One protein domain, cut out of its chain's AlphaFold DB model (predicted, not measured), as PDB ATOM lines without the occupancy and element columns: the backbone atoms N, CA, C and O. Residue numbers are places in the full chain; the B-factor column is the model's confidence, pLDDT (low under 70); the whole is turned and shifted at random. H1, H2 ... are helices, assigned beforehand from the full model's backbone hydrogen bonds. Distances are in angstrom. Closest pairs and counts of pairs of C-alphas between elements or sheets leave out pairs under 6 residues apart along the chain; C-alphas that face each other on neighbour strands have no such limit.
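This is residues 4 to 176 of the 273 residues of an uncharacterized protein of Pristionchus pacificus (UniProt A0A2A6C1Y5). A rod-shaped up-and-down bundle of five helices, each running against the previous, has H2 in its core and H5 folded back at one end. The printed part, 173 residues with named helices H1 to H5, is all helix. It is loose, radius of gyration of the C-alphas 19.5 A, spanning 69 by 28 by 24 A.

H1, residues 6 to 40, touches H2, residues 52 to 84, at a shallow tilt of 19 degrees, C-alphas 23 and 64 closest at 4.8 A. H2 touches H3, residues 93 to 118, H4, residues 122 to 152, and H5, residues 159 to 176, with closest C-alphas 63 and 110, 73 and 136, 83 and 165. Every O i to N i+4 pair is within hydrogen-bond range in H3, H4 and H5.

H1, 51.2 A long, begins at C-alpha 6, (11.078, -46.770, -35.670); H5 ends at C-alpha 176, (-4.708, -39.840, -52.459).

The link H1 to H2 is long; pLDDT is under 70 at residues 4 to 10, 42 to 48 and 92.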
ATOM      1  N   HIS A   4      15.866 -47.024 -31.231       44.75
ATOM      2  CA  HIS A   4      15.038 -47.953 -31.992       44.75
ATOM      3  C   HIS A   4      14.762 -47.381 -33.397       44.75
ATOM      4  O   HIS A   4      14.341 -46.228 -33.494       44.75
ATOM      5  N   PRO A   5      14.924 -48.178 -34.471       50.47
ATOM      6  CA  PRO A   5      14.831 -47.705 -35.857       50.47
ATOM      7  C   PRO A   5      13.497 -47.015 -36.185       50.47
ATOM      8  O   PRO A   5      13.480 -46.057 -36.941       50.47
ATOM      9  N   TYR A   6      12.403 -47.387 -35.512       50.56
ATOM     10  CA  TYR A   6      11.078 -46.770 -35.670       50.56
ATOM     11  C   TYR A   6      10.998 -45.271 -35.336       50.56
ATOM     12  O   TYR A   6      10.005 -44.629 -35.671       50.56
ATOM     13  N   CYS A   7      11.987 -44.705 -34.639       51.19
ATOM     14  CA  CYS A   7      11.947 -43.297 -34.252       51.19
ATOM     15  C   CYS A   7      12.148 -42.360 -35.459       51.19
ATOM     16  O   CYS A   7      11.569 -41.280 -35.484       51.19
ATOM     17  N   ASN A   8      12.893 -42.788 -36.485       55.09
ATOM     18  CA  ASN A   8      13.321 -41.901 -37.572       55.09
ATOM     19  C   ASN A   8      12.240 -41.654 -38.644       55.09
ATOM     20  O   ASN A   8      12.117 -40.523 -39.112       55.09
ATOM     21  N   ASP A   9      11.402 -42.643 -38.973       57.75
ATOM     22  CA  ASP A   9      10.271 -42.453 -39.908       57.75
ATOM     23  C   ASP A   9       9.243 -41.462 -39.376       57.75
ATOM     24  O   ASP A   9       8.691 -40.648 -40.120       57.75
ATOM     25  N   ILE A  10       9.020 -41.513 -38.063       64.19
ATOM     26  CA  ILE A  10       8.156 -40.569 -37.369       64.19
ATOM     27  C   ILE A  10       8.744 -39.164 -37.495       64.19
ATOM     28  O   ILE A  10       8.005 -38.235 -37.790       64.19
ATOM     29  N   VAL A  11      10.063 -38.998 -37.352       70.94
ATOM     30  CA  VAL A  11      10.708 -37.681 -37.442       70.94
ATOM     31  C   VAL A  11      10.589 -37.079 -38.845       70.94
ATOM     32  O   VAL A  11      10.162 -35.932 -38.944       70.94
ATOM     33  N   SER A  12      10.890 -37.827 -39.917       78.06
ATOM     34  CA  SER A  12      10.784 -37.305 -41.298       78.06
ATOM     35  C   SER A  12       9.356 -36.857 -41.618       78.06
ATOM     36  O   SER A  12       9.121 -35.705 -41.983       78.06
ATOM     37  N   SER A  13       8.370 -37.731 -41.378       77.81
ATOM     38  CA  SER A  13       6.963 -37.389 -41.604       77.81
ATOM     39  C   SER A  13       6.480 -36.260 -40.707       77.81
ATOM     40  O   SER A  13       5.676 -35.450 -41.149       77.81
ATOM     41  N   MET A  14       6.954 -36.179 -39.462       79.56
ATOM     42  CA  MET A  14       6.609 -35.066 -38.583       79.56
ATOM     43  C   MET A  14       7.154 -33.748 -39.122       79.56
ATOM     44  O   MET A  14       6.405 -32.781 -39.137       79.56
ATOM     45  N   ILE A  15       8.404 -33.696 -39.598       85.31
ATOM     46  CA  ILE A  15       8.979 -32.473 -40.176       85.31
ATOM     47  C   ILE A  15       8.160 -32.013 -41.385       85.31
ATOM     48  O   ILE A  15       7.749 -30.855 -41.412       85.31
ATOM     49  N   ILE A  16       7.837 -32.922 -42.313       87.62
ATOM     50  CA  ILE A  16       6.981 -32.618 -43.474       87.62
ATOM     51  C   ILE A  16       5.617 -32.093 -43.007       87.62
ATOM     52  O   ILE A  16       5.145 -31.060 -43.473       87.62
ATOM     53  N   MET A  17       4.996 -32.750 -42.024       83.06
ATOM     54  CA  MET A  17       3.711 -32.315 -41.468       83.06
ATOM     55  C   MET A  17       3.787 -30.943 -40.790       83.06
ATOM     56  O   MET A  17       2.836 -30.168 -40.885       83.06
ATOM     57  N   TYR A  18       4.892 -30.620 -40.113       85.69
ATOM     58  CA  TYR A  18       5.109 -29.302 -39.519       85.69
ATOM     59  C   TYR A  18       5.279 -28.228 -40.580       85.69
ATOM     60  O   TYR A  18       4.646 -27.178 -40.471       85.69
ATOM     61  N   ALA A  19       6.108 -28.481 -41.593       89.06
ATOM     62  CA  ALA A  19       6.309 -27.569 -42.708       89.06
ATOM     63  C   ALA A  19       4.979 -27.314 -43.427       89.06
ATOM     64  O   ALA A  19       4.590 -26.165 -43.628       89.06
ATOM     65  N   TRP A  20       4.225 -28.382 -43.696       88.31
ATOM     66  CA  TRP A  20       2.912 -28.308 -44.324       88.31
ATOM     67  C   TRP A  20       1.892 -27.530 -43.482       88.31
ATOM     68  O   TRP A  20       1.263 -26.596 -43.976       88.31
ATOM     69  N   SER A  21       1.779 -27.839 -42.186       84.56
ATOM     70  CA  SER A  21       0.855 -27.145 -41.274       84.56
ATOM     71  C   SER A  21       1.223 -25.670 -41.090       84.56
ATOM     72  O   SER A  21       0.343 -24.816 -40.998       84.56
ATOM     73  N   SER A  22       2.521 -25.355 -41.055       88.94
ATOM     74  CA  SER A  22       3.017 -23.980 -40.944       88.94
ATOM     75  C   SER A  22       2.724 -23.187 -42.212       88.94
ATOM     76  O   SER A  22       2.241 -22.061 -42.123       88.94
ATOM     77  N   ALA A  23       2.950 -23.783 -43.389       90.25
ATOM     78  CA  ALA A  23       2.570 -23.187 -44.665       90.25
ATOM     79  C   ALA A  23       1.063 -22.902 -44.699       90.25
ATOM     80  O   ALA A  23       0.657 -21.783 -44.992       90.25
ATOM     81  N   PHE A  24       0.232 -23.862 -44.289       85.12
ATOM     82  CA  PHE A  24      -1.212 -23.659 -44.202       85.12
ATOM     83  C   PHE A  24      -1.605 -22.506 -43.265       85.12
ATOM     84  O   PHE A  24      -2.416 -21.658 -43.636       85.12
ATOM     85  N   LEU A  25      -1.003 -22.429 -42.073       88.00
ATOM     86  CA  LEU A  25      -1.265 -21.343 -41.128       88.00
ATOM     87  C   LEU A  25      -0.876 -19.976 -41.707       88.00
ATOM     88  O   LEU A  25      -1.646 -19.022 -41.591       88.00
ATOM     89  N   ILE A  26       0.284 -19.882 -42.363       90.88
ATOM     90  CA  ILE A  26       0.718 -18.663 -43.061       90.88
ATOM     91  C   ILE A  26      -0.286 -18.295 -44.160       90.88
ATOM     92  O   ILE A  26      -0.635 -17.123 -44.284       90.88
ATOM     93  N   GLY A  27      -0.797 -19.281 -44.902       89.94
ATOM     94  CA  GLY A  27      -1.831 -19.086 -45.918       89.94
ATOM     95  C   GLY A  27      -3.124 -18.509 -45.345       89.94
ATOM     96  O   GLY A  27      -3.614 -17.503 -45.851       89.94
ATOM     97  N   ILE A  28      -3.631 -19.063 -44.235       88.75
ATOM     98  CA  ILE A  28      -4.807 -18.519 -43.534       88.75
ATOM     99  C   ILE A  28      -4.557 -17.074 -43.097       88.75
ATOM    100  O   ILE A  28      -5.396 -16.209 -43.339       88.75
ATOM    101  N   ILE A  29      -3.414 -16.801 -42.460       91.50
ATOM    102  CA  ILE A  29      -3.080 -15.453 -41.986       91.50
ATOM    103  C   ILE A  29      -3.031 -14.484 -43.169       91.50
ATOM    104  O   ILE A  29      -3.660 -13.430 -43.118       91.50
ATOM    105  N   ALA A  30      -2.344 -14.847 -44.254       91.50
ATOM    106  CA  ALA A  30      -2.277 -14.031 -45.461       91.50
ATOM    107  C   ALA A  30      -3.672 -13.788 -46.055       91.50
ATOM    108  O   ALA A  30      -3.995 -12.665 -46.426       91.50
ATOM    109  N   HIS A  31      -4.538 -14.799 -46.080       89.81
ATOM    110  CA  HIS A  31      -5.903 -14.656 -46.569       89.81
ATOM    111  C   HIS A  31      -6.751 -13.723 -45.684       89.81
ATOM    112  O   HIS A  31      -7.418 -12.829 -46.200       89.81
ATOM    113  N   VAL A  32      -6.673 -13.840 -44.356       90.12
ATOM    114  CA  VAL A  32      -7.344 -12.900 -43.440       90.12
ATOM    115  C   VAL A  32      -6.829 -11.476 -43.657       90.12
ATOM    116  O   VAL A  32      -7.626 -10.548 -43.778       90.12
ATOM    117  N   MET A  33      -5.510 -11.297 -43.781       91.31
ATOM    118  CA  MET A  33      -4.907  -9.993 -44.073       91.31
ATOM    119  C   MET A  33      -5.373  -9.433 -45.421       91.31
ATOM    120  O   MET A  33      -5.584  -8.225 -45.537       91.31
ATOM    121  N   TYR A  34      -5.574 -10.290 -46.425       87.19
ATOM    122  CA  TYR A  34      -6.115  -9.905 -47.727       87.19
ATOM    123  C   TYR A  34      -7.543  -9.365 -47.584       87.19
ATOM    124  O   TYR A  34      -7.830  -8.265 -48.048       87.19
ATOM    125  N   ILE A  35      -8.408 -10.094 -46.873       85.50
ATOM    126  CA  ILE A  35      -9.794  -9.686 -46.604       85.50
ATOM    127  C   ILE A  35      -9.833  -8.355 -45.841       85.50
ATOM    128  O   ILE A  35     -10.561  -7.443 -46.225       85.50
ATOM    129  N   VAL A  36      -9.030  -8.216 -44.781       88.31
ATOM    130  CA  VAL A  36      -8.941  -6.971 -44.002       88.31
ATOM    131  C   VAL A  36      -8.477  -5.813 -44.883       88.31
ATOM    132  O   VAL A  36      -9.052  -4.731 -44.814       88.31
ATOM    133  N   THR A  37      -7.484  -6.038 -45.745       86.69
ATOM    134  CA  THR A  37      -7.006  -5.018 -46.688       86.69
ATOM    135  C   THR A  37      -8.125  -4.571 -47.628       86.69
ATOM    136  O   THR A  37      -8.309  -3.370 -47.809       86.69
ATOM    137  N   ASP A  38      -8.909  -5.507 -48.166       81.69
ATOM    138  CA  ASP A  38     -10.048  -5.202 -49.039       81.69
ATOM    139  C   ASP A  38     -11.153  -4.418 -48.309       81.69
ATOM    140  O   ASP A  38     -11.714  -3.487 -48.884       81.69
ATOM    141  N   PHE A  39     -11.428  -4.725 -47.036       83.06
ATOM    142  CA  PHE A  39     -12.391  -3.966 -46.225       83.06
ATOM    143  C   PHE A  39     -11.905  -2.563 -45.850       83.06
ATOM    144  O   PHE A  39     -12.715  -1.642 -45.758       83.06
ATOM    145  N   MET A  40     -10.604  -2.390 -45.605       84.94
ATOM    146  CA  MET A  40     -10.028  -1.092 -45.231       84.94
ATOM    147  C   MET A  40      -9.869  -0.151 -46.431       84.94
ATOM    148  O   MET A  40      -9.792   1.066 -46.259       84.94
ATOM    149  N   THR A  41      -9.827  -0.681 -47.655       79.69
ATOM    150  CA  THR A  41      -9.798   0.143 -48.864       79.69
ATOM    151  C   THR A  41     -11.195   0.676 -49.169       79.69
ATOM    152  O   THR A  41     -12.094  -0.083 -49.514       79.69
ATOM    153  N   THR A  42     -11.391   1.996 -49.087       64.69
ATOM    154  CA  THR A  42     -12.688   2.667 -49.328       64.69
ATOM    155  C   THR A  42     -13.240   2.489 -50.746       64.69
ATOM    156  O   THR A  42     -14.399   2.814 -51.002       64.69
ATOM    157  N   PHE A  43     -12.434   1.977 -51.679       67.81
ATOM    158  CA  PHE A  43     -12.822   1.721 -53.060       67.81
ATOM    159  C   PHE A  43     -12.407   0.311 -53.474       67.81
ATOM    160  O   PHE A  43     -11.303  -0.132 -53.160       67.81
ATOM    161  N   LEU A  44     -13.274  -0.360 -54.240       67.00
ATOM    162  CA  LEU A  44     -12.909  -1.606 -54.909       67.00
ATOM    163  C   LEU A  44     -11.695  -1.353 -55.811       67.00
ATOM    164  O   LEU A  44     -11.718  -0.417 -56.620       67.00
ATOM    165  N   PRO A  45     -10.643  -2.165 -55.686       64.38
ATOM    166  CA  PRO A  45      -9.406  -1.951 -56.409       64.38
ATOM    167  C   PRO A  45      -9.614  -2.106 -57.914       64.38
ATOM    168  O   PRO A  45     -10.043  -3.149 -58.402       64.38
ATOM    169  N   LEU A  46      -9.265  -1.065 -58.667       64.75
ATOM    170  CA  LEU A  46      -9.291  -1.104 -60.133       64.75
ATOM    171  C   LEU A  46      -8.100  -1.882 -60.711       64.75
ATOM    172  O   LEU A  46      -8.127  -2.281 -61.875       64.75
ATOM    173  N   ARG A  47      -7.041  -2.061 -59.912       67.50
ATOM    174  CA  ARG A  47      -5.810  -2.759 -60.281       67.50
ATOM    175  C   ARG A  47      -5.375  -3.689 -59.162       67.50
ATOM    176  O   ARG A  47      -5.533  -3.393 -57.982       67.50
ATOM    177  N   ASN A  48      -4.713  -4.765 -59.558       65.12
ATOM    178  CA  ASN A  48      -4.212  -5.816 -58.673       65.12
ATOM    179  C   ASN A  48      -3.176  -5.305 -57.651       65.12
ATOM    180  O   ASN A  48      -2.917  -5.964 -56.647       65.12
ATOM    181  N   ILE A  49      -2.576  -4.146 -57.933       71.12
ATOM    182  CA  ILE A  49      -1.454  -3.558 -57.194       71.12
ATOM    183  C   ILE A  49      -1.939  -2.616 -56.082       71.12
ATOM    184  O   ILE A  49      -1.168  -2.327 -55.179       71.12
ATOM    185  N   ASP A  50      -3.196  -2.158 -56.101       72.62
ATOM    186  CA  ASP A  50      -3.660  -1.096 -55.202       72.62
ATOM    187  C   ASP A  50      -4.542  -1.650 -54.077       72.62
ATOM    188  O   ASP A  50      -5.637  -2.124 -54.377       72.62
ATOM    189  N   PRO A  51      -4.153  -1.564 -52.790       80.69
ATOM    190  CA  PRO A  51      -2.938  -0.948 -52.250       80.69
ATOM    191  C   PRO A  51      -1.704  -1.864 -52.383       80.69
ATOM    192  O   PRO A  51      -1.873  -3.086 -52.373       80.69
ATOM    193  N   PRO A  52      -0.466  -1.316 -52.408       82.56
ATOM    194  CA  PRO A  52       0.762  -2.095 -52.640       82.56
ATOM    195  C   PRO A  52       0.935  -3.305 -51.716       82.56
ATOM    196  O   PRO A  52       1.438  -4.348 -52.132       82.56
ATOM    197  N   VAL A  53       0.452  -3.196 -50.473       87.56
ATOM    198  CA  VAL A  53       0.468  -4.286 -49.486       87.56
ATOM    199  C   VAL A  53      -0.295  -5.527 -49.965       87.56
ATOM    200  O   VAL A  53       0.084  -6.645 -49.619       87.56
ATOM    201  N   ARG A  54      -1.320  -5.372 -50.816       83.94
ATOM    202  CA  ARG A  54      -2.089  -6.501 -51.343       83.94
ATOM    203  C   ARG A  54      -1.222  -7.424 -52.191       83.94
ATOM    204  O   ARG A  54      -1.344  -8.637 -52.065       83.94
ATOM    205  N   LEU A  55      -0.328  -6.876 -53.016       84.44
ATOM    206  CA  LEU A  55       0.563  -7.692 -53.841       84.44
ATOM    207  C   LEU A  55       1.506  -8.530 -52.968       84.44
ATOM    208  O   LEU A  55       1.728  -9.707 -53.250       84.44
ATOM    209  N   THR A  56       2.015  -7.952 -51.878       89.19
ATOM    210  CA  THR A  56       2.833  -8.673 -50.894       89.19
ATOM    211  C   THR A  56       2.034  -9.769 -50.194       89.19
ATOM    212  O   THR A  56       2.520 -10.894 -50.097       89.19
ATOM    213  N   ILE A  57       0.802  -9.482 -49.766       90.12
ATOM    214  CA  ILE A  57      -0.083 -10.470 -49.134       90.12
ATOM    215  C   ILE A  57      -0.405 -11.614 -50.105       90.12
ATOM    216  O   ILE A  57      -0.283 -12.781 -49.742       90.12
ATOM    217  N   LEU A  58      -0.755 -11.292 -51.351       85.94
ATOM    218  CA  LEU A  58      -1.029 -12.277 -52.394       85.94
ATOM    219  C   LEU A  58       0.210 -13.127 -52.706       85.94
ATOM    220  O   LEU A  58       0.097 -14.338 -52.869       85.94
ATOM    221  N   SER A  59       1.397 -12.516 -52.733       88.69
ATOM    222  CA  SER A  59       2.666 -13.230 -52.915       88.69
ATOM    223  C   SER A  59       2.960 -14.166 -51.746       88.69
ATOM    224  O   SER A  59       3.386 -15.291 -51.975       88.69
ATOM    225  N   LEU A  60       2.708 -13.736 -50.505       91.31
ATOM    226  CA  LEU A  60       2.892 -14.562 -49.310       91.31
ATOM    227  C   LEU A  60       1.900 -15.731 -49.271       91.31
ATOM    228  O   LEU A  60       2.292 -16.860 -48.978       91.31
ATOM    229  N   HIS A  61       0.637 -15.484 -49.622       90.19
ATOM    230  CA  HIS A  61      -0.347 -16.550 -49.773       90.19
ATOM    231  C   HIS A  61       0.087 -17.535 -50.863       90.19
ATOM    232  O   HIS A  61       0.143 -18.738 -50.632       90.19
ATOM    233  N   GLY A  62       0.458 -17.036 -52.041       88.25
ATOM    234  CA  GLY A  62       0.950 -17.852 -53.144       88.25
ATOM    235  C   GLY A  62       2.191 -18.675 -52.794       88.25
ATOM    236  O   GLY A  62       2.251 -19.862 -53.104       88.25
ATOM    237  N   PHE A  63       3.142 -18.078 -52.070       92.50
ATOM    238  CA  PHE A  63       4.299 -18.768 -51.500       92.50
ATOM    239  C   PHE A  63       3.851 -19.923 -50.607       92.50
ATOM    240  O   PHE A  63       4.259 -21.061 -50.821       92.50
ATOM    241  N   SER A  64       2.968 -19.650 -49.643       92.31
ATOM    242  CA  SER A  64       2.466 -20.670 -48.722       92.31
ATOM    243  C   SER A  64       1.708 -21.792 -49.434       92.31
ATOM    244  O   SER A  64       1.836 -22.957 -49.064       92.31
ATOM    245  N   HIS A  65       0.993 -21.461 -50.510       88.69
ATOM    246  CA  HIS A  65       0.287 -22.424 -51.338       88.69
ATOM    247  C   HIS A  65       1.263 -23.342 -52.086       88.69
ATOM    248  O   HIS A  65       1.146 -24.561 -52.002       88.69
ATOM    249  N   VAL A  66       2.278 -22.779 -52.749       91.94
ATOM    250  CA  VAL A  66       3.302 -23.569 -53.455       91.94
ATOM    251  C   VAL A  66       4.084 -24.443 -52.478       91.94
ATOM    252  O   VAL A  66       4.334 -25.613 -52.773       91.94
ATOM    253  N   MET A  67       4.421 -23.911 -51.298       93.06
ATOM    254  CA  MET A  67       5.004 -24.701 -50.213       93.06
ATOM    255  C   MET A  67       4.074 -25.864 -49.852       93.06
ATOM    256  O   MET A  67       4.504 -27.006 -49.889       93.06
ATOM    257  N   SER A  68       2.786 -25.621 -49.604       90.19
ATOM    258  CA  SER A  68       1.822 -26.683 -49.287       90.19
ATOM    259  C   SER A  68       1.756 -27.775 -50.365       90.19
ATOM    260  O   SER A  68       1.915 -28.953 -50.054       90.19
ATOM    261  N   SER A  69       1.603 -27.404 -51.638       89.31
ATOM    262  CA  SER A  69       1.556 -28.355 -52.760       89.31
ATOM    263  C   SER A  69       2.839 -29.174 -52.906       89.31
ATOM    264  O   SER A  69       2.806 -30.373 -53.185       89.31
ATOM    265  N   THR A  70       3.995 -28.539 -52.718       93.12
ATOM    266  CA  THR A  70       5.277 -29.247 -52.773       93.12
ATOM    267  C   THR A  70       5.464 -30.161 -51.564       93.12
ATOM    268  O   THR A  70       5.987 -31.253 -51.743       93.12
ATOM    269  N   GLN A  71       4.962 -29.807 -50.376       91.44
ATOM    270  CA  GLN A  71       4.955 -30.706 -49.217       91.44
ATOM    271  C   GLN A  71       4.103 -31.960 -49.452       91.44
ATOM    272  O   GLN A  71       4.509 -33.048 -49.052       91.44
ATOM    273  N   GLU A  72       2.973 -31.857 -50.159       88.69
ATOM    274  CA  GLU A  72       2.199 -33.039 -50.573       88.69
ATOM    275  C   GLU A  72       3.020 -33.965 -51.487       88.69
ATOM    276  O   GLU A  72       3.040 -35.183 -51.286       88.69
ATOM    277  N   PHE A  73       3.754 -33.391 -52.449       91.56
ATOM    278  CA  PHE A  73       4.662 -34.146 -53.315       91.56
ATOM    279  C   PHE A  73       5.790 -34.802 -52.506       91.56
ATOM    280  O   PHE A  73       6.063 -35.992 -52.671       91.56
ATOM    281  N   LEU A  74       6.414 -34.062 -51.584       92.75
ATOM    282  CA  LEU A  74       7.459 -34.591 -50.706       92.75
ATOM    283  C   LEU A  74       6.948 -35.728 -49.845       92.75
ATOM    284  O   LEU A  74       7.592 -36.772 -49.773       92.75
ATOM    285  N   PHE A  75       5.757 -35.579 -49.281       89.88
ATOM    286  CA  PHE A  75       5.106 -36.634 -48.534       89.88
ATOM    287  C   PHE A  75       4.909 -37.891 -49.393       89.88
ATOM    288  O   PHE A  75       5.265 -38.988 -48.968       89.88
ATOM    289  N   ALA A  76       4.422 -37.750 -50.629       90.94
ATOM    290  CA  ALA A  76       4.275 -38.866 -51.563       90.94
ATOM    291  C   ALA A  76       5.608 -39.584 -51.824       90.94
ATOM    292  O   ALA A  76       5.690 -40.811 -51.716       90.94
ATOM    293  N   THR A  77       6.668 -38.820 -52.106       91.44
ATOM    294  CA  THR A  77       8.006 -39.373 -52.355       91.44
ATOM    295  C   THR A  77       8.605 -40.043 -51.118       91.44
ATOM    296  O   THR A  77       9.142 -41.143 -51.227       91.44
ATOM    297  N   ASP A  78       8.452 -39.453 -49.930       90.44
ATOM    298  CA  ASP A  78       8.890 -40.018 -48.650       90.44
ATOM    299  C   ASP A  78       8.203 -41.372 -48.398       90.44
ATOM    300  O   ASP A  78       8.871 -42.367 -48.111       90.44
ATOM    301  N   ARG A  79       6.884 -41.468 -48.624       90.25
ATOM    302  CA  ARG A  79       6.139 -42.737 -48.523       90.25
ATOM    303  C   ARG A  79       6.578 -43.763 -49.578       90.25
ATOM    304  O   ARG A  79       6.699 -44.954 -49.269       90.25
ATOM    305  N   ALA A  80       6.870 -43.332 -50.804       91.19
ATOM    306  CA  ALA A  80       7.410 -44.206 -51.846       91.19
ATOM    307  C   ALA A  80       8.775 -44.787 -51.442       91.19
ATOM    308  O   ALA A  80       9.001 -45.995 -51.558       91.19
ATOM    309  N   MET A  81       9.658 -43.954 -50.892       90.62
ATOM    310  CA  MET A  81      10.982 -44.358 -50.421       90.62
ATOM    311  C   MET A  81      10.899 -45.290 -49.207       90.62
ATOM    312  O   MET A  81      11.550 -46.340 -49.205       90.62
ATOM    313  N   ALA A  82      10.043 -44.970 -48.231       88.69
ATOM    314  CA  ALA A  82       9.791 -45.805 -47.058       88.69
ATOM    315  C   ALA A  82       9.289 -47.206 -47.451       88.69
ATOM    316  O   ALA A  82       9.762 -48.218 -46.932       88.69
ATOM    317  N   SER A  83       8.386 -47.288 -48.434       90.88
ATOM    318  CA  SER A  83       7.856 -48.568 -48.930       90.88
ATOM    319  C   SER A  83       8.833 -49.363 -49.807       90.88
ATOM    320  O   SER A  83       8.811 -50.602 -49.814       90.88
ATOM    321  N   SER A  84       9.728 -48.675 -50.519       90.94
ATOM    322  CA  SER A  84      10.748 -49.302 -51.364       90.94
ATOM    323  C   SER A  84      11.875 -49.907 -50.526       90.94
ATOM    324  O   SER A  84      12.311 -51.033 -50.789       90.94
ATOM    325  N   TYR A  85      12.296 -49.202 -49.470       89.50
ATOM    326  CA  TYR A  85      13.458 -49.554 -48.653       89.50
ATOM    327  C   TYR A  85      13.148 -49.670 -47.149       89.50
ATOM    328  O   TYR A  85      13.899 -49.125 -46.339       89.50
ATOM    329  N   PRO A  86      12.146 -50.457 -46.719       86.38
ATOM    330  CA  PRO A  86      11.655 -50.454 -45.334       86.38
ATOM    331  C   PRO A  86      12.708 -50.851 -44.286       86.38
ATOM    332  O   PRO A  86      12.558 -50.559 -43.110       86.38
ATOM    333  N   ARG A  87      13.805 -51.512 -44.688       85.38
ATOM    334  CA  ARG A  87      14.918 -51.850 -43.782       85.38
ATOM    335  C   ARG A  87      15.977 -50.753 -43.662       85.38
ATOM    336  O   ARG A  87      16.566 -50.633 -42.602       85.38
ATOM    337  N   ARG A  88      16.236 -50.009 -44.744       85.19
ATOM    338  CA  ARG A  88      17.335 -49.024 -44.843       85.19
ATOM    339  C   ARG A  88      16.866 -47.583 -44.681       85.19
ATOM    340  O   ARG A  88      17.669 -46.706 -44.399       85.19
ATOM    341  N   TYR A  89      15.576 -47.326 -44.883       81.69
ATOM    342  CA  TYR A  89      15.012 -45.983 -44.790       81.69
ATOM    343  C   TYR A  89      15.247 -45.358 -43.398       81.69
ATOM    344  O   TYR A  89      15.611 -44.189 -43.288       81.69
ATOM    345  N   HIS A  90      15.206 -46.201 -42.358       70.62
ATOM    346  CA  HIS A  90      15.424 -45.849 -40.947       70.62
ATOM    347  C   HIS A  90      16.862 -45.490 -40.585       70.62
ATOM    348  O   HIS A  90      17.079 -44.915 -39.518       70.62
ATOM    349  N   ASP A  91      17.840 -45.767 -41.453       75.75
ATOM    350  CA  ASP A  91      19.250 -45.426 -41.209       75.75
ATOM    351  C   ASP A  91      19.494 -43.899 -41.267       75.75
ATOM    352  O   ASP A  91      20.631 -43.433 -41.209       75.75
ATOM    353  N   GLY A  92      18.424 -43.101 -41.399       69.81
ATOM    354  CA  GLY A  92      18.381 -41.645 -41.256       69.81
ATOM    355  C   GLY A  92      18.962 -40.896 -42.451       69.81
ATOM    356  O   GLY A  92      18.400 -39.897 -42.886       69.81
ATOM    357  N   SER A  93      20.047 -41.396 -43.044       80.44
ATOM    358  CA  SER A  93      20.753 -40.698 -44.120       80.44
ATOM    359  C   SER A  93      19.925 -40.550 -45.400       80.44
ATOM    360  O   SER A  93      19.998 -39.504 -46.040       80.44
ATOM    361  N   ILE A  94      19.129 -41.559 -45.771       81.50
ATOM    362  CA  ILE A  94      18.285 -41.518 -46.977       81.50
ATOM    363  C   ILE A  94      17.113 -40.557 -46.762       81.50
ATOM    364  O   ILE A  94      16.905 -39.666 -47.584       81.50
ATOM    365  N   ALA A  95      16.401 -40.704 -45.642       82.62
ATOM    366  CA  ALA A  95      15.262 -39.861 -45.292       82.62
ATOM    367  C   ALA A  95      15.669 -38.382 -45.188       82.62
ATOM    368  O   ALA A  95      15.088 -37.533 -45.857       82.62
ATOM    369  N   VAL A  96      16.738 -38.074 -44.445       85.38
ATOM    370  CA  VAL A  96      17.208 -36.692 -44.254       85.38
ATOM    371  C   VAL A  96      17.686 -36.068 -45.565       85.38
ATOM    372  O   VAL A  96      17.346 -34.923 -45.845       85.38
ATOM    373  N   LYS A  97      18.443 -36.794 -46.401       86.94
ATOM    374  CA  LYS A  97      18.892 -36.262 -47.701       86.94
ATOM    375  C   LYS A  97      17.716 -35.987 -48.635       86.94
ATOM    376  O   LYS A  97      17.695 -34.938 -49.273       86.94
ATOM    377  N   SER A  98      16.755 -36.910 -48.701       85.69
ATOM    378  CA  SER A  98      15.545 -36.744 -49.510       85.69
ATOM    379  C   SER A  98      14.727 -35.545 -49.036       85.69
ATOM    380  O   SER A  98      14.301 -34.738 -49.857       85.69
ATOM    381  N   LEU A  99      14.566 -35.398 -47.719       88.50
ATOM    382  CA  LEU A  99      13.852 -34.286 -47.104       88.50
ATOM    383  C   LEU A  99      14.536 -32.947 -47.397       88.50
ATOM    384  O   LEU A  99      13.891 -32.039 -47.899       88.50
ATOM    385  N   LEU A 100      15.847 -32.831 -47.162       90.31
ATOM    386  CA  LEU A 100      16.592 -31.590 -47.409       90.31
ATOM    387  C   LEU A 100      16.559 -31.170 -48.880       90.31
ATOM    388  O   LEU A 100      16.350 -29.997 -49.182       90.31
ATOM    389  N   PHE A 101      16.759 -32.121 -49.797       90.88
ATOM    390  CA  PHE A 101      16.649 -31.851 -51.230       90.88
ATOM    391  C   PHE A 101      15.235 -31.390 -51.594       90.88
ATOM    392  O   PHE A 101      15.054 -30.426 -52.337       90.88
ATOM    393  N   GLY A 102      14.240 -32.064 -51.024       90.94
ATOM    394  CA  GLY A 102      12.843 -31.742 -51.202       90.94
ATOM    395  C   GLY A 102      12.461 -30.340 -50.741       90.94
ATOM    396  O   GLY A 102      11.858 -29.586 -51.500       90.94
ATOM    397  N   GLU A 103      12.856 -29.970 -49.526       92.75
ATOM    398  CA  GLU A 103      12.628 -28.641 -48.951       92.75
ATOM    399  C   GLU A 103      13.313 -27.543 -49.770       92.75
ATOM    400  O   GLU A 103      12.723 -26.499 -50.047       92.75
ATOM    401  N   ALA A 104      14.546 -27.781 -50.229       94.12
ATOM    402  CA  ALA A 104      15.249 -26.833 -51.090       94.12
ATOM    403  C   ALA A 104      14.511 -26.612 -52.423       94.12
ATOM    404  O   ALA A 104      14.389 -25.475 -52.892       94.12
ATOM    405  N   LEU A 105      13.983 -27.685 -53.021       93.38
ATOM    406  CA  LEU A 105      13.167 -27.605 -54.231       93.38
ATOM    407  C   LEU A 105      11.845 -26.866 -53.969       93.38
ATOM    408  O   LEU A 105      11.480 -25.986 -54.745       93.38
ATOM    409  N   SER A 106      11.180 -27.174 -52.854       93.88
ATOM    410  CA  SER A 106       9.945 -26.528 -52.396       93.88
ATOM    411  C   SER A 106      10.113 -25.010 -52.274       93.88
ATOM    412  O   SER A 106       9.398 -24.249 -52.932       93.88
ATOM    413  N   LEU A 107      11.143 -24.571 -51.543       95.00
ATOM    414  CA  LEU A 107      11.490 -23.158 -51.391       95.00
ATOM    415  C   LEU A 107      11.787 -22.497 -52.738       95.00
ATOM    416  O   LEU A 107      11.302 -21.398 -53.007       95.00
ATOM    417  N   THR A 108      12.546 -23.167 -53.609       95.88
ATOM    418  CA  THR A 108      12.874 -22.644 -54.944       95.88
ATOM    419  C   THR A 108      11.611 -22.407 -55.768       95.88
ATOM    420  O   THR A 108      11.428 -21.316 -56.311       95.88
ATOM    421  N   CYS A 109      10.702 -23.385 -55.829       95.31
ATOM    422  CA  CYS A 109       9.423 -23.244 -56.525       95.31
ATOM    423  C   CYS A 109       8.582 -22.100 -55.947       95.31
ATOM    424  O   CYS A 109       8.008 -21.318 -56.707       95.31
ATOM    425  N   ALA A 110       8.541 -21.960 -54.620       95.00
ATOM    426  CA  ALA A 110       7.782 -20.907 -53.957       95.00
ATOM    427  C   ALA A 110       8.351 -19.504 -54.249       95.00
ATOM    428  O   ALA A 110       7.592 -18.575 -54.532       95.00
ATOM    429  N   PHE A 111       9.680 -19.347 -54.288       95.62
ATOM    430  CA  PHE A 111      10.320 -18.091 -54.699       95.62
ATOM    431  C   PHE A 111      10.107 -17.768 -56.181       95.62
ATOM    432  O   PHE A 111       9.863 -16.607 -56.521       95.62
ATOM    433  N   VAL A 112      10.158 -18.771 -57.066       95.69
ATOM    434  CA  VAL A 112       9.824 -18.582 -58.487       95.69
ATOM    435  C   VAL A 112       8.381 -18.105 -58.623       95.69
ATOM    436  O   VAL A 112       8.141 -17.125 -59.324       95.69
ATOM    437  N   TYR A 113       7.436 -18.715 -57.903       92.56
ATOM    438  CA  TYR A 113       6.047 -18.263 -57.900       92.56
ATOM    439  C   TYR A 113       5.927 -16.803 -57.450       92.56
ATOM    440  O   TYR A 113       5.330 -15.999 -58.163       92.56
ATOM    441  N   MET A 114       6.534 -16.432 -56.314       92.81
ATOM    442  CA  MET A 114       6.520 -15.043 -55.835       92.81
ATOM    443  C   MET A 114       7.040 -14.079 -56.903       92.81
ATOM    444  O   MET A 114       6.405 -13.062 -57.172       92.81
ATOM    445  N   ARG A 115       8.164 -14.408 -57.551       93.69
ATOM    446  CA  ARG A 115       8.715 -13.609 -58.652       93.69
ATOM    447  C   ARG A 115       7.707 -13.441 -59.792       93.69
ATOM    448  O   ARG A 115       7.559 -12.327 -60.287       93.69
ATOM    449  N   GLU A 116       7.014 -14.502 -60.202       91.81
ATOM    450  CA  GLU A 116       5.996 -14.410 -61.257       91.81
ATOM    451  C   GLU A 116       4.823 -13.501 -60.849       91.81
ATOM    452  O   GLU A 116       4.358 -12.711 -61.673       91.81
ATOM    453  N   ILE A 117       4.396 -13.518 -59.579       86.19
ATOM    454  CA  ILE A 117       3.385 -12.579 -59.059       86.19
ATOM    455  C   ILE A 117       3.883 -11.131 -59.122       86.19
ATOM    456  O   ILE A 117       3.177 -10.267 -59.646       86.19
ATOM    457  N   TYR A 118       5.108 -10.861 -58.661       86.06
ATOM    458  CA  TYR A 118       5.698  -9.517 -58.698       86.06
ATOM    459  C   TYR A 118       5.864  -8.972 -60.120       86.06
ATOM    460  O   TYR A 118       5.701  -7.776 -60.346       86.06
ATOM    461  N   LEU A 119       6.143  -9.841 -61.095       88.56
ATOM    462  CA  LEU A 119       6.222  -9.480 -62.513       88.56
ATOM    463  C   LEU A 119       4.847  -9.398 -63.199       88.56
ATOM    464  O   LEU A 119       4.786  -9.227 -64.417       88.56
ATOM    465  N   ASN A 120       3.749  -9.529 -62.443       82.94
ATOM    466  CA  ASN A 120       2.371  -9.565 -62.938       82.94
ATOM    467  C   ASN A 120       2.128 -10.676 -63.985       82.94
ATOM    468  O   ASN A 120       1.300 -10.549 -64.887       82.94
ATOM    469  N   ARG A 121       2.849 -11.794 -63.863       84.75
ATOM    470  CA  ARG A 121       2.748 -12.990 -64.712       84.75
ATOM    471  C   ARG A 121       1.903 -14.063 -64.030       84.75
ATOM    472  O   ARG A 121       2.302 -15.221 -63.922       84.75
ATOM    473  N   LEU A 122       0.702 -13.674 -63.597       78.62
ATOM    474  CA  LEU A 122      -0.235 -14.535 -62.857       78.62
ATOM    475  C   LEU A 122      -0.483 -15.876 -63.557       78.62
ATOM    476  O   LEU A 122      -0.480 -16.918 -62.910       78.62
ATOM    477  N   PHE A 123      -0.616 -15.862 -64.886       80.00
ATOM    478  CA  PHE A 123      -0.790 -17.077 -65.684       80.00
ATOM    479  C   PHE A 123       0.361 -18.081 -65.509       80.00
ATOM    480  O   PHE A 123       0.114 -19.269 -65.318       80.00
ATOM    481  N   SER A 124       1.612 -17.607 -65.524       87.12
ATOM    482  CA  SER A 124       2.788 -18.457 -65.313       87.12
ATOM    483  C   SER A 124       2.820 -19.016 -63.890       87.12
ATOM    484  O   SER A 124       3.116 -20.194 -63.701       87.12
ATOM    485  N   GLY A 125       2.466 -18.193 -62.898       86.06
ATOM    486  CA  GLY A 125       2.319 -18.635 -61.510       86.06
ATOM    487  C   GLY A 125       1.278 -19.748 -61.366       86.06
ATOM    488  O   GLY A 125       1.568 -20.784 -60.772       86.06
ATOM    489  N   PHE A 126       0.099 -19.583 -61.974       81.38
ATOM    490  CA  PHE A 126      -0.946 -20.609 -61.955       81.38
ATOM    491  C   PHE A 126      -0.501 -21.900 -62.637       81.38
ATOM    492  O   PHE A 126      -0.642 -22.970 -62.048       81.38
ATOM    493  N   LEU A 127       0.098 -21.809 -63.828       85.88
ATOM    494  CA  LEU A 127       0.614 -22.979 -64.539       85.88
ATOM    495  C   LEU A 127       1.649 -23.739 -63.698       85.88
ATOM    496  O   LEU A 127       1.616 -24.970 -63.661       85.88
ATOM    497  N   LEU A 128       2.528 -23.025 -62.987       90.50
ATOM    498  CA  LEU A 128       3.496 -23.626 -62.072       90.50
ATOM    499  C   LEU A 128       2.792 -24.419 -60.962       90.50
ATOM    500  O   LEU A 128       3.105 -25.593 -60.772       90.50
ATOM    501  N   THR A 129       1.819 -23.822 -60.268       88.31
ATOM    502  CA  THR A 129       1.088 -24.505 -59.185       88.31
ATOM    503  C   THR A 129       0.315 -25.724 -59.676       88.31
ATOM    504  O   THR A 129       0.457 -26.797 -59.102       88.31
ATOM    505  N   THR A 130      -0.403 -25.614 -60.798       86.69
ATOM    506  CA  THR A 130      -1.132 -26.743 -61.394       86.69
ATOM    507  C   THR A 130      -0.192 -27.872 -61.786       86.69
ATOM    508  O   THR A 130      -0.510 -29.042 -61.592       86.69
ATOM    509  N   THR A 131       0.983 -27.537 -62.326       91.19
ATOM    510  CA  THR A 131       1.995 -28.537 -62.686       91.19
ATOM    511  C   THR A 131       2.467 -29.300 -61.451       91.19
ATOM    512  O   THR A 131       2.539 -30.528 -61.487       91.19
ATOM    513  N   ILE A 132       2.741 -28.591 -60.350       92.19
ATOM    514  CA  ILE A 132       3.153 -29.195 -59.077       92.19
ATOM    515  C   ILE A 132       2.039 -30.084 -58.516       92.19
ATOM    516  O   ILE A 132       2.315 -31.213 -58.124       92.19
ATOM    517  N   ASP A 133       0.788 -29.624 -58.527       89.44
ATOM    518  CA  ASP A 133      -0.354 -30.396 -58.025       89.44
ATOM    519  C   ASP A 133      -0.600 -31.668 -58.851       89.44
ATOM    520  O   ASP A 133      -0.773 -32.755 -58.298       89.44
ATOM    521  N   CYS A 134      -0.543 -31.570 -60.182       91.06
ATOM    522  CA  CYS A 134      -0.631 -32.729 -61.070       91.06
ATOM    523  C   CYS A 134       0.516 -33.718 -60.824       91.06
ATOM    524  O   CYS A 134       0.284 -34.928 -60.771       91.06
ATOM    525  N   ALA A 135       1.746 -33.224 -60.650       93.38
ATOM    526  CA  ALA A 135       2.901 -34.059 -60.337       93.38
ATOM    527  C   ALA A 135       2.768 -34.731 -58.960       93.38
ATOM    528  O   ALA A 135       3.070 -35.918 -58.835       93.38
ATOM    529  N   SER A 136       2.266 -34.008 -57.953       92.06
ATOM    530  CA  SER A 136       1.938 -34.521 -56.615       92.06
ATOM    531  C   SER A 136       0.918 -35.651 -56.691       92.06
ATOM    532  O   SER A 136       1.186 -36.760 -56.223       92.06
ATOM    533  N   LEU A 137      -0.206 -35.430 -57.377       92.69
ATOM    534  CA  LEU A 137      -1.250 -36.440 -57.511       92.69
ATOM    535  C   LEU A 137      -0.770 -37.667 -58.291       92.69
ATOM    536  O   LEU A 137      -1.046 -38.799 -57.887       92.69
ATOM    537  N   LEU A 138      -0.029 -37.465 -59.383       94.62
ATOM    538  CA  LEU A 138       0.556 -38.561 -60.149       94.62
ATOM    539  C   LEU A 138       1.534 -39.366 -59.285       94.62
ATOM    540  O   LEU A 138       1.466 -40.596 -59.266       94.62
ATOM    541  N   CYS A 139       2.401 -38.692 -58.527       94.75
ATOM    542  CA  CYS A 139       3.329 -39.338 -57.604       94.75
ATOM    543  C   CYS A 139       2.582 -40.138 -56.526       94.75
ATOM    544  O   CYS A 139       2.905 -41.306 -56.302       94.75
ATOM    545  N   LEU A 140       1.537 -39.568 -55.916       93.31
ATOM    546  CA  LEU A 140       0.682 -40.254 -54.941       93.31
ATOM    547  C   LEU A 140      -0.014 -41.477 -55.543       93.31
ATOM    548  O   LEU A 140      -0.048 -42.535 -54.913       93.31
ATOM    549  N   ALA A 141      -0.543 -41.367 -56.762       94.88
ATOM    550  CA  ALA A 141      -1.210 -42.468 -57.450       94.88
ATOM    551  C   ALA A 141      -0.235 -43.616 -57.745       94.88
ATOM    552  O   ALA A 141      -0.516 -44.770 -57.408       94.88
ATOM    553  N   LEU A 142       0.940 -43.304 -58.302       95.75
ATOM    554  CA  LEU A 142       1.996 -44.285 -58.568       95.75
ATOM    555  C   LEU A 142       2.494 -44.938 -57.273       95.75
ATOM    556  O   LEU A 142       2.640 -46.159 -57.214       95.75
ATOM    557  N   THR A 143       2.674 -44.147 -56.218       94.62
ATOM    558  CA  THR A 143       3.067 -44.626 -54.886       94.62
ATOM    559  C   THR A 143       2.008 -45.552 -54.294       94.62
ATOM    560  O   THR A 143       2.337 -46.626 -53.795       94.62
ATOM    561  N   SER A 144       0.724 -45.210 -54.416       94.69
ATOM    562  CA  SER A 144      -0.389 -46.052 -53.965       94.69
ATOM    563  C   SER A 144      -0.418 -47.398 -54.695       94.69
ATOM    564  O   SER A 144      -0.518 -48.452 -54.060       94.69
ATOM    565  N   ILE A 145      -0.259 -47.393 -56.024       95.00
ATOM    566  CA  ILE A 145      -0.169 -48.619 -56.832       95.00
ATOM    567  C   ILE A 145       1.041 -49.454 -56.398       95.00
ATOM    568  O   ILE A 145       0.909 -50.660 -56.163       95.00
ATOM    569  N   HIS A 146       2.204 -48.817 -56.240       94.56
ATOM    570  CA  HIS A 146       3.429 -49.474 -55.796       94.56
ATOM    571  C   HIS A 146       3.241 -50.152 -54.433       94.56
ATOM    572  O   HIS A 146       3.489 -51.353 -54.302       94.56
ATOM    573  N   ILE A 147       2.731 -49.424 -53.437       93.31
ATOM    574  CA  ILE A 147       2.502 -49.944 -52.086       93.31
ATOM    575  C   ILE A 147       1.503 -51.103 -52.111       93.31
ATOM    576  O   ILE A 147       1.755 -52.130 -51.485       93.31
ATOM    577  N   ARG A 148       0.401 -51.002 -52.867       92.88
ATOM    578  CA  ARG A 148      -0.586 -52.092 -52.992       92.88
ATOM    579  C   ARG A 148       0.047 -53.374 -53.532       92.88
ATOM    580  O   ARG A 148      -0.187 -54.451 -52.982       92.88
ATOM    581  N   ASN A 149       0.881 -53.264 -54.563       93.25
ATOM    582  CA  ASN A 149       1.599 -54.408 -55.127       93.25
ATOM    583  C   ASN A 149       2.618 -54.991 -54.132       93.25
ATOM    584  O   ASN A 149       2.750 -56.213 -54.006       93.25
ATOM    585  N   ARG A 150       3.304 -54.134 -53.368       91.75
ATOM    586  CA  ARG A 150       4.253 -54.556 -52.324       91.75
ATOM    587  C   ARG A 150       3.574 -55.245 -51.146       91.75
ATOM    588  O   ARG A 150       4.063 -56.271 -50.688       91.75
ATOM    589  N   VAL A 151       2.424 -54.751 -50.696       89.94
ATOM    590  CA  VAL A 151       1.637 -55.383 -49.625       89.94
ATOM    591  C   VAL A 151       1.153 -56.776 -50.042       89.94
ATOM    592  O   VAL A 151       1.208 -57.701 -49.237       89.94
ATOM    593  N   ARG A 152       0.749 -56.975 -51.305       89.06
ATOM    594  CA  ARG A 152       0.339 -58.299 -51.817       89.06
ATOM    595  C   ARG A 152       1.482 -59.320 -51.860       89.06
ATOM    596  O   ARG A 152       1.233 -60.510 -51.725       89.06
ATOM    597  N   SER A 153       2.726 -58.870 -52.019       89.00
ATOM    598  CA  SER A 153       3.914 -59.731 -52.166       89.00
ATOM    599  C   SER A 153       4.663 -59.993 -50.847       89.00
ATOM    600  O   SER A 153       5.780 -60.506 -50.851       89.00
ATOM    601  N   ILE A 154       4.072 -59.650 -49.698       87.88
ATOM    602  CA  ILE A 154       4.797 -59.499 -48.427       87.88
ATOM    603  C   ILE A 154       4.889 -60.764 -47.554       87.88
ATOM    604  O   ILE A 154       5.410 -60.696 -46.439       87.88
ATOM    605  N   SER A 155       4.371 -61.906 -48.011       79.19
ATOM    606  CA  SER A 155       4.123 -63.099 -47.178       79.19
ATOM    607  C   SER A 155       5.329 -63.530 -46.327       79.19
ATOM    608  O   SER A 155       5.150 -63.819 -45.141       79.19
ATOM    609  N   SER A 156       6.550 -63.446 -46.866       83.19
ATOM    610  CA  SER A 156       7.805 -63.872 -46.222       83.19
ATOM    611  C   SER A 156       8.591 -62.781 -45.473       83.19
ATOM    612  O   SER A 156       9.661 -63.055 -44.929       83.19
ATOM    613  N   GLN A 157       8.116 -61.533 -45.429       86.31
ATOM    614  CA  GLN A 157       8.835 -60.446 -44.749       86.31
ATOM    615  C   GLN A 157       8.602 -60.447 -43.229       86.31
ATOM    616  O   GLN A 157       7.596 -60.948 -42.725       86.31
ATOM    617  N   SER A 158       9.522 -59.814 -42.491       86.69
ATOM    618  CA  SER A 158       9.379 -59.609 -41.043       86.69
ATOM    619  C   SER A 158       8.092 -58.844 -40.691       86.69
ATOM    620  O   SER A 158       7.662 -57.967 -41.444       86.69
ATOM    621  N   LEU A 159       7.524 -59.118 -39.511       83.75
ATOM    622  CA  LEU A 159       6.342 -58.419 -38.975       83.75
ATOM    623  C   LEU A 159       6.498 -56.890 -38.968       83.75
ATOM    624  O   LEU A 159       5.530 -56.179 -39.213       83.75
ATOM    625  N   ASN A 160       7.715 -56.388 -38.737       83.38
ATOM    626  CA  ASN A 160       8.013 -54.958 -38.785       83.38
ATOM    627  C   ASN A 160       7.772 -54.368 -40.186       83.38
ATOM    628  O   ASN A 160       7.019 -53.417 -40.357       83.38
ATOM    629  N   VAL A 161       8.345 -54.993 -41.215       86.19
ATOM    630  CA  VAL A 161       8.164 -54.551 -42.607       86.19
ATOM    631  C   VAL A 161       6.687 -54.616 -43.013       86.19
ATOM    632  O   VAL A 161       6.192 -53.712 -43.684       86.19
ATOM    633  N   LYS A 162       5.963 -55.651 -42.563       87.88
ATOM    634  CA  LYS A 162       4.509 -55.773 -42.765       87.88
ATOM    635  C   LYS A 162       3.733 -54.616 -42.141       87.88
ATOM    636  O   LYS A 162       2.839 -54.071 -42.785       87.88
ATOM    637  N   TYR A 163       4.099 -54.228 -40.924       83.12
ATOM    638  CA  TYR A 163       3.516 -53.087 -40.223       83.12
ATOM    639  C   TYR A 163       3.743 -51.776 -40.982       83.12
ATOM    640  O   TYR A 163       2.782 -51.090 -41.321       83.12
ATOM    641  N   GLN A 164       4.998 -51.478 -41.318       84.62
ATOM    642  CA  GLN A 164       5.375 -50.234 -41.991       84.62
ATOM    643  C   GLN A 164       4.681 -50.085 -43.345       84.62
ATOM    644  O   GLN A 164       4.148 -49.024 -43.662       84.62
ATOM    645  N   LEU A 165       4.622 -51.160 -44.136       90.19
ATOM    646  CA  LEU A 165       3.942 -51.135 -45.431       90.19
ATOM    647  C   LEU A 165       2.426 -50.954 -45.295       90.19
ATOM    648  O   LEU A 165       1.822 -50.275 -46.126       90.19
ATOM    649  N   ARG A 166       1.808 -51.505 -44.242       88.31
ATOM    650  CA  ARG A 166       0.384 -51.292 -43.960       88.31
ATOM    651  C   ARG A 166       0.098 -49.853 -43.535       88.31
ATOM    652  O   ARG A 166      -0.793 -49.241 -44.110       88.31
ATOM    653  N   GLU A 167       0.874 -49.305 -42.603       85.44
ATOM    654  CA  GLU A 167       0.742 -47.908 -42.171       85.44
ATOM    655  C   GLU A 167       0.940 -46.946 -43.353       85.44
ATOM    656  O   GLU A 167       0.103 -46.083 -43.610       85.44
ATOM    657  N   THR A 168       1.988 -47.162 -44.153       89.25
ATOM    658  CA  THR A 168       2.251 -46.370 -45.365       89.25
ATOM    659  C   THR A 168       1.080 -46.460 -46.350       89.25
ATOM    660  O   THR A 168       0.693 -45.450 -46.936       89.25
ATOM    661  N   SER A 169       0.473 -47.640 -46.515       91.31
ATOM    662  CA  SER A 169      -0.712 -47.838 -47.360       91.31
ATOM    663  C   SER A 169      -1.931 -47.070 -46.844       91.31
ATOM    664  O   SER A 169      -2.586 -46.370 -47.615       91.31
ATOM    665  N   GLU A 170      -2.234 -47.168 -45.547       90.06
ATOM    666  CA  GLU A 170      -3.362 -46.469 -44.916       90.06
ATOM    667  C   GLU A 170      -3.225 -44.951 -45.089       90.06
ATOM    668  O   GLU A 170      -4.144 -44.299 -45.588       90.06
ATOM    669  N   ILE A 171      -2.040 -44.412 -44.797       89.56
ATOM    670  CA  ILE A 171      -1.699 -43.002 -45.001       89.56
ATOM    671  C   ILE A 171      -1.855 -42.589 -46.471       89.56
ATOM    672  O   ILE A 171      -2.511 -41.593 -46.774       89.56
ATOM    673  N   THR A 172      -1.265 -43.352 -47.395       91.75
ATOM    674  CA  THR A 172      -1.260 -43.007 -48.827       91.75
ATOM    675  C   THR A 172      -2.669 -43.031 -49.414       91.75
ATOM    676  O   THR A 172      -2.990 -42.200 -50.256       91.75
ATOM    677  N   ASN A 173      -3.541 -43.941 -48.968       91.69
ATOM    678  CA  ASN A 173      -4.929 -43.977 -49.435       91.69
ATOM    679  C   ASN A 173      -5.711 -42.725 -49.008       91.69
ATOM    680  O   ASN A 173      -6.444 -42.171 -49.825       91.69
ATOM    681  N   VAL A 174      -5.532 -42.258 -47.767       90.94
ATOM    682  CA  VAL A 174      -6.168 -41.018 -47.286       90.94
ATOM    683  C   VAL A 174      -5.617 -39.806 -48.037       90.94
ATOM    684  O   VAL A 174      -6.387 -38.979 -48.523       90.94
ATOM    685  N   MET A 175      -4.294 -39.733 -48.204       90.19
ATOM    686  CA  MET A 175      -3.647 -38.657 -48.958       90.19
ATOM    687  C   MET A 175      -4.062 -38.626 -50.426       90.19
ATOM    688  O   MET A 175      -4.257 -37.547 -50.967       90.19
ATOM    689  N   LEU A 176      -4.245 -39.779 -51.072       92.69
ATOM    690  CA  LEU A 176      -4.708 -39.840 -52.459       92.69
ATOM    691  C   LEU A 176      -6.119 -39.258 -52.602       92.69
ATOM    692  O   LEU A 176      -6.372 -38.496 -53.530       92.69
TER     693      LEU A 176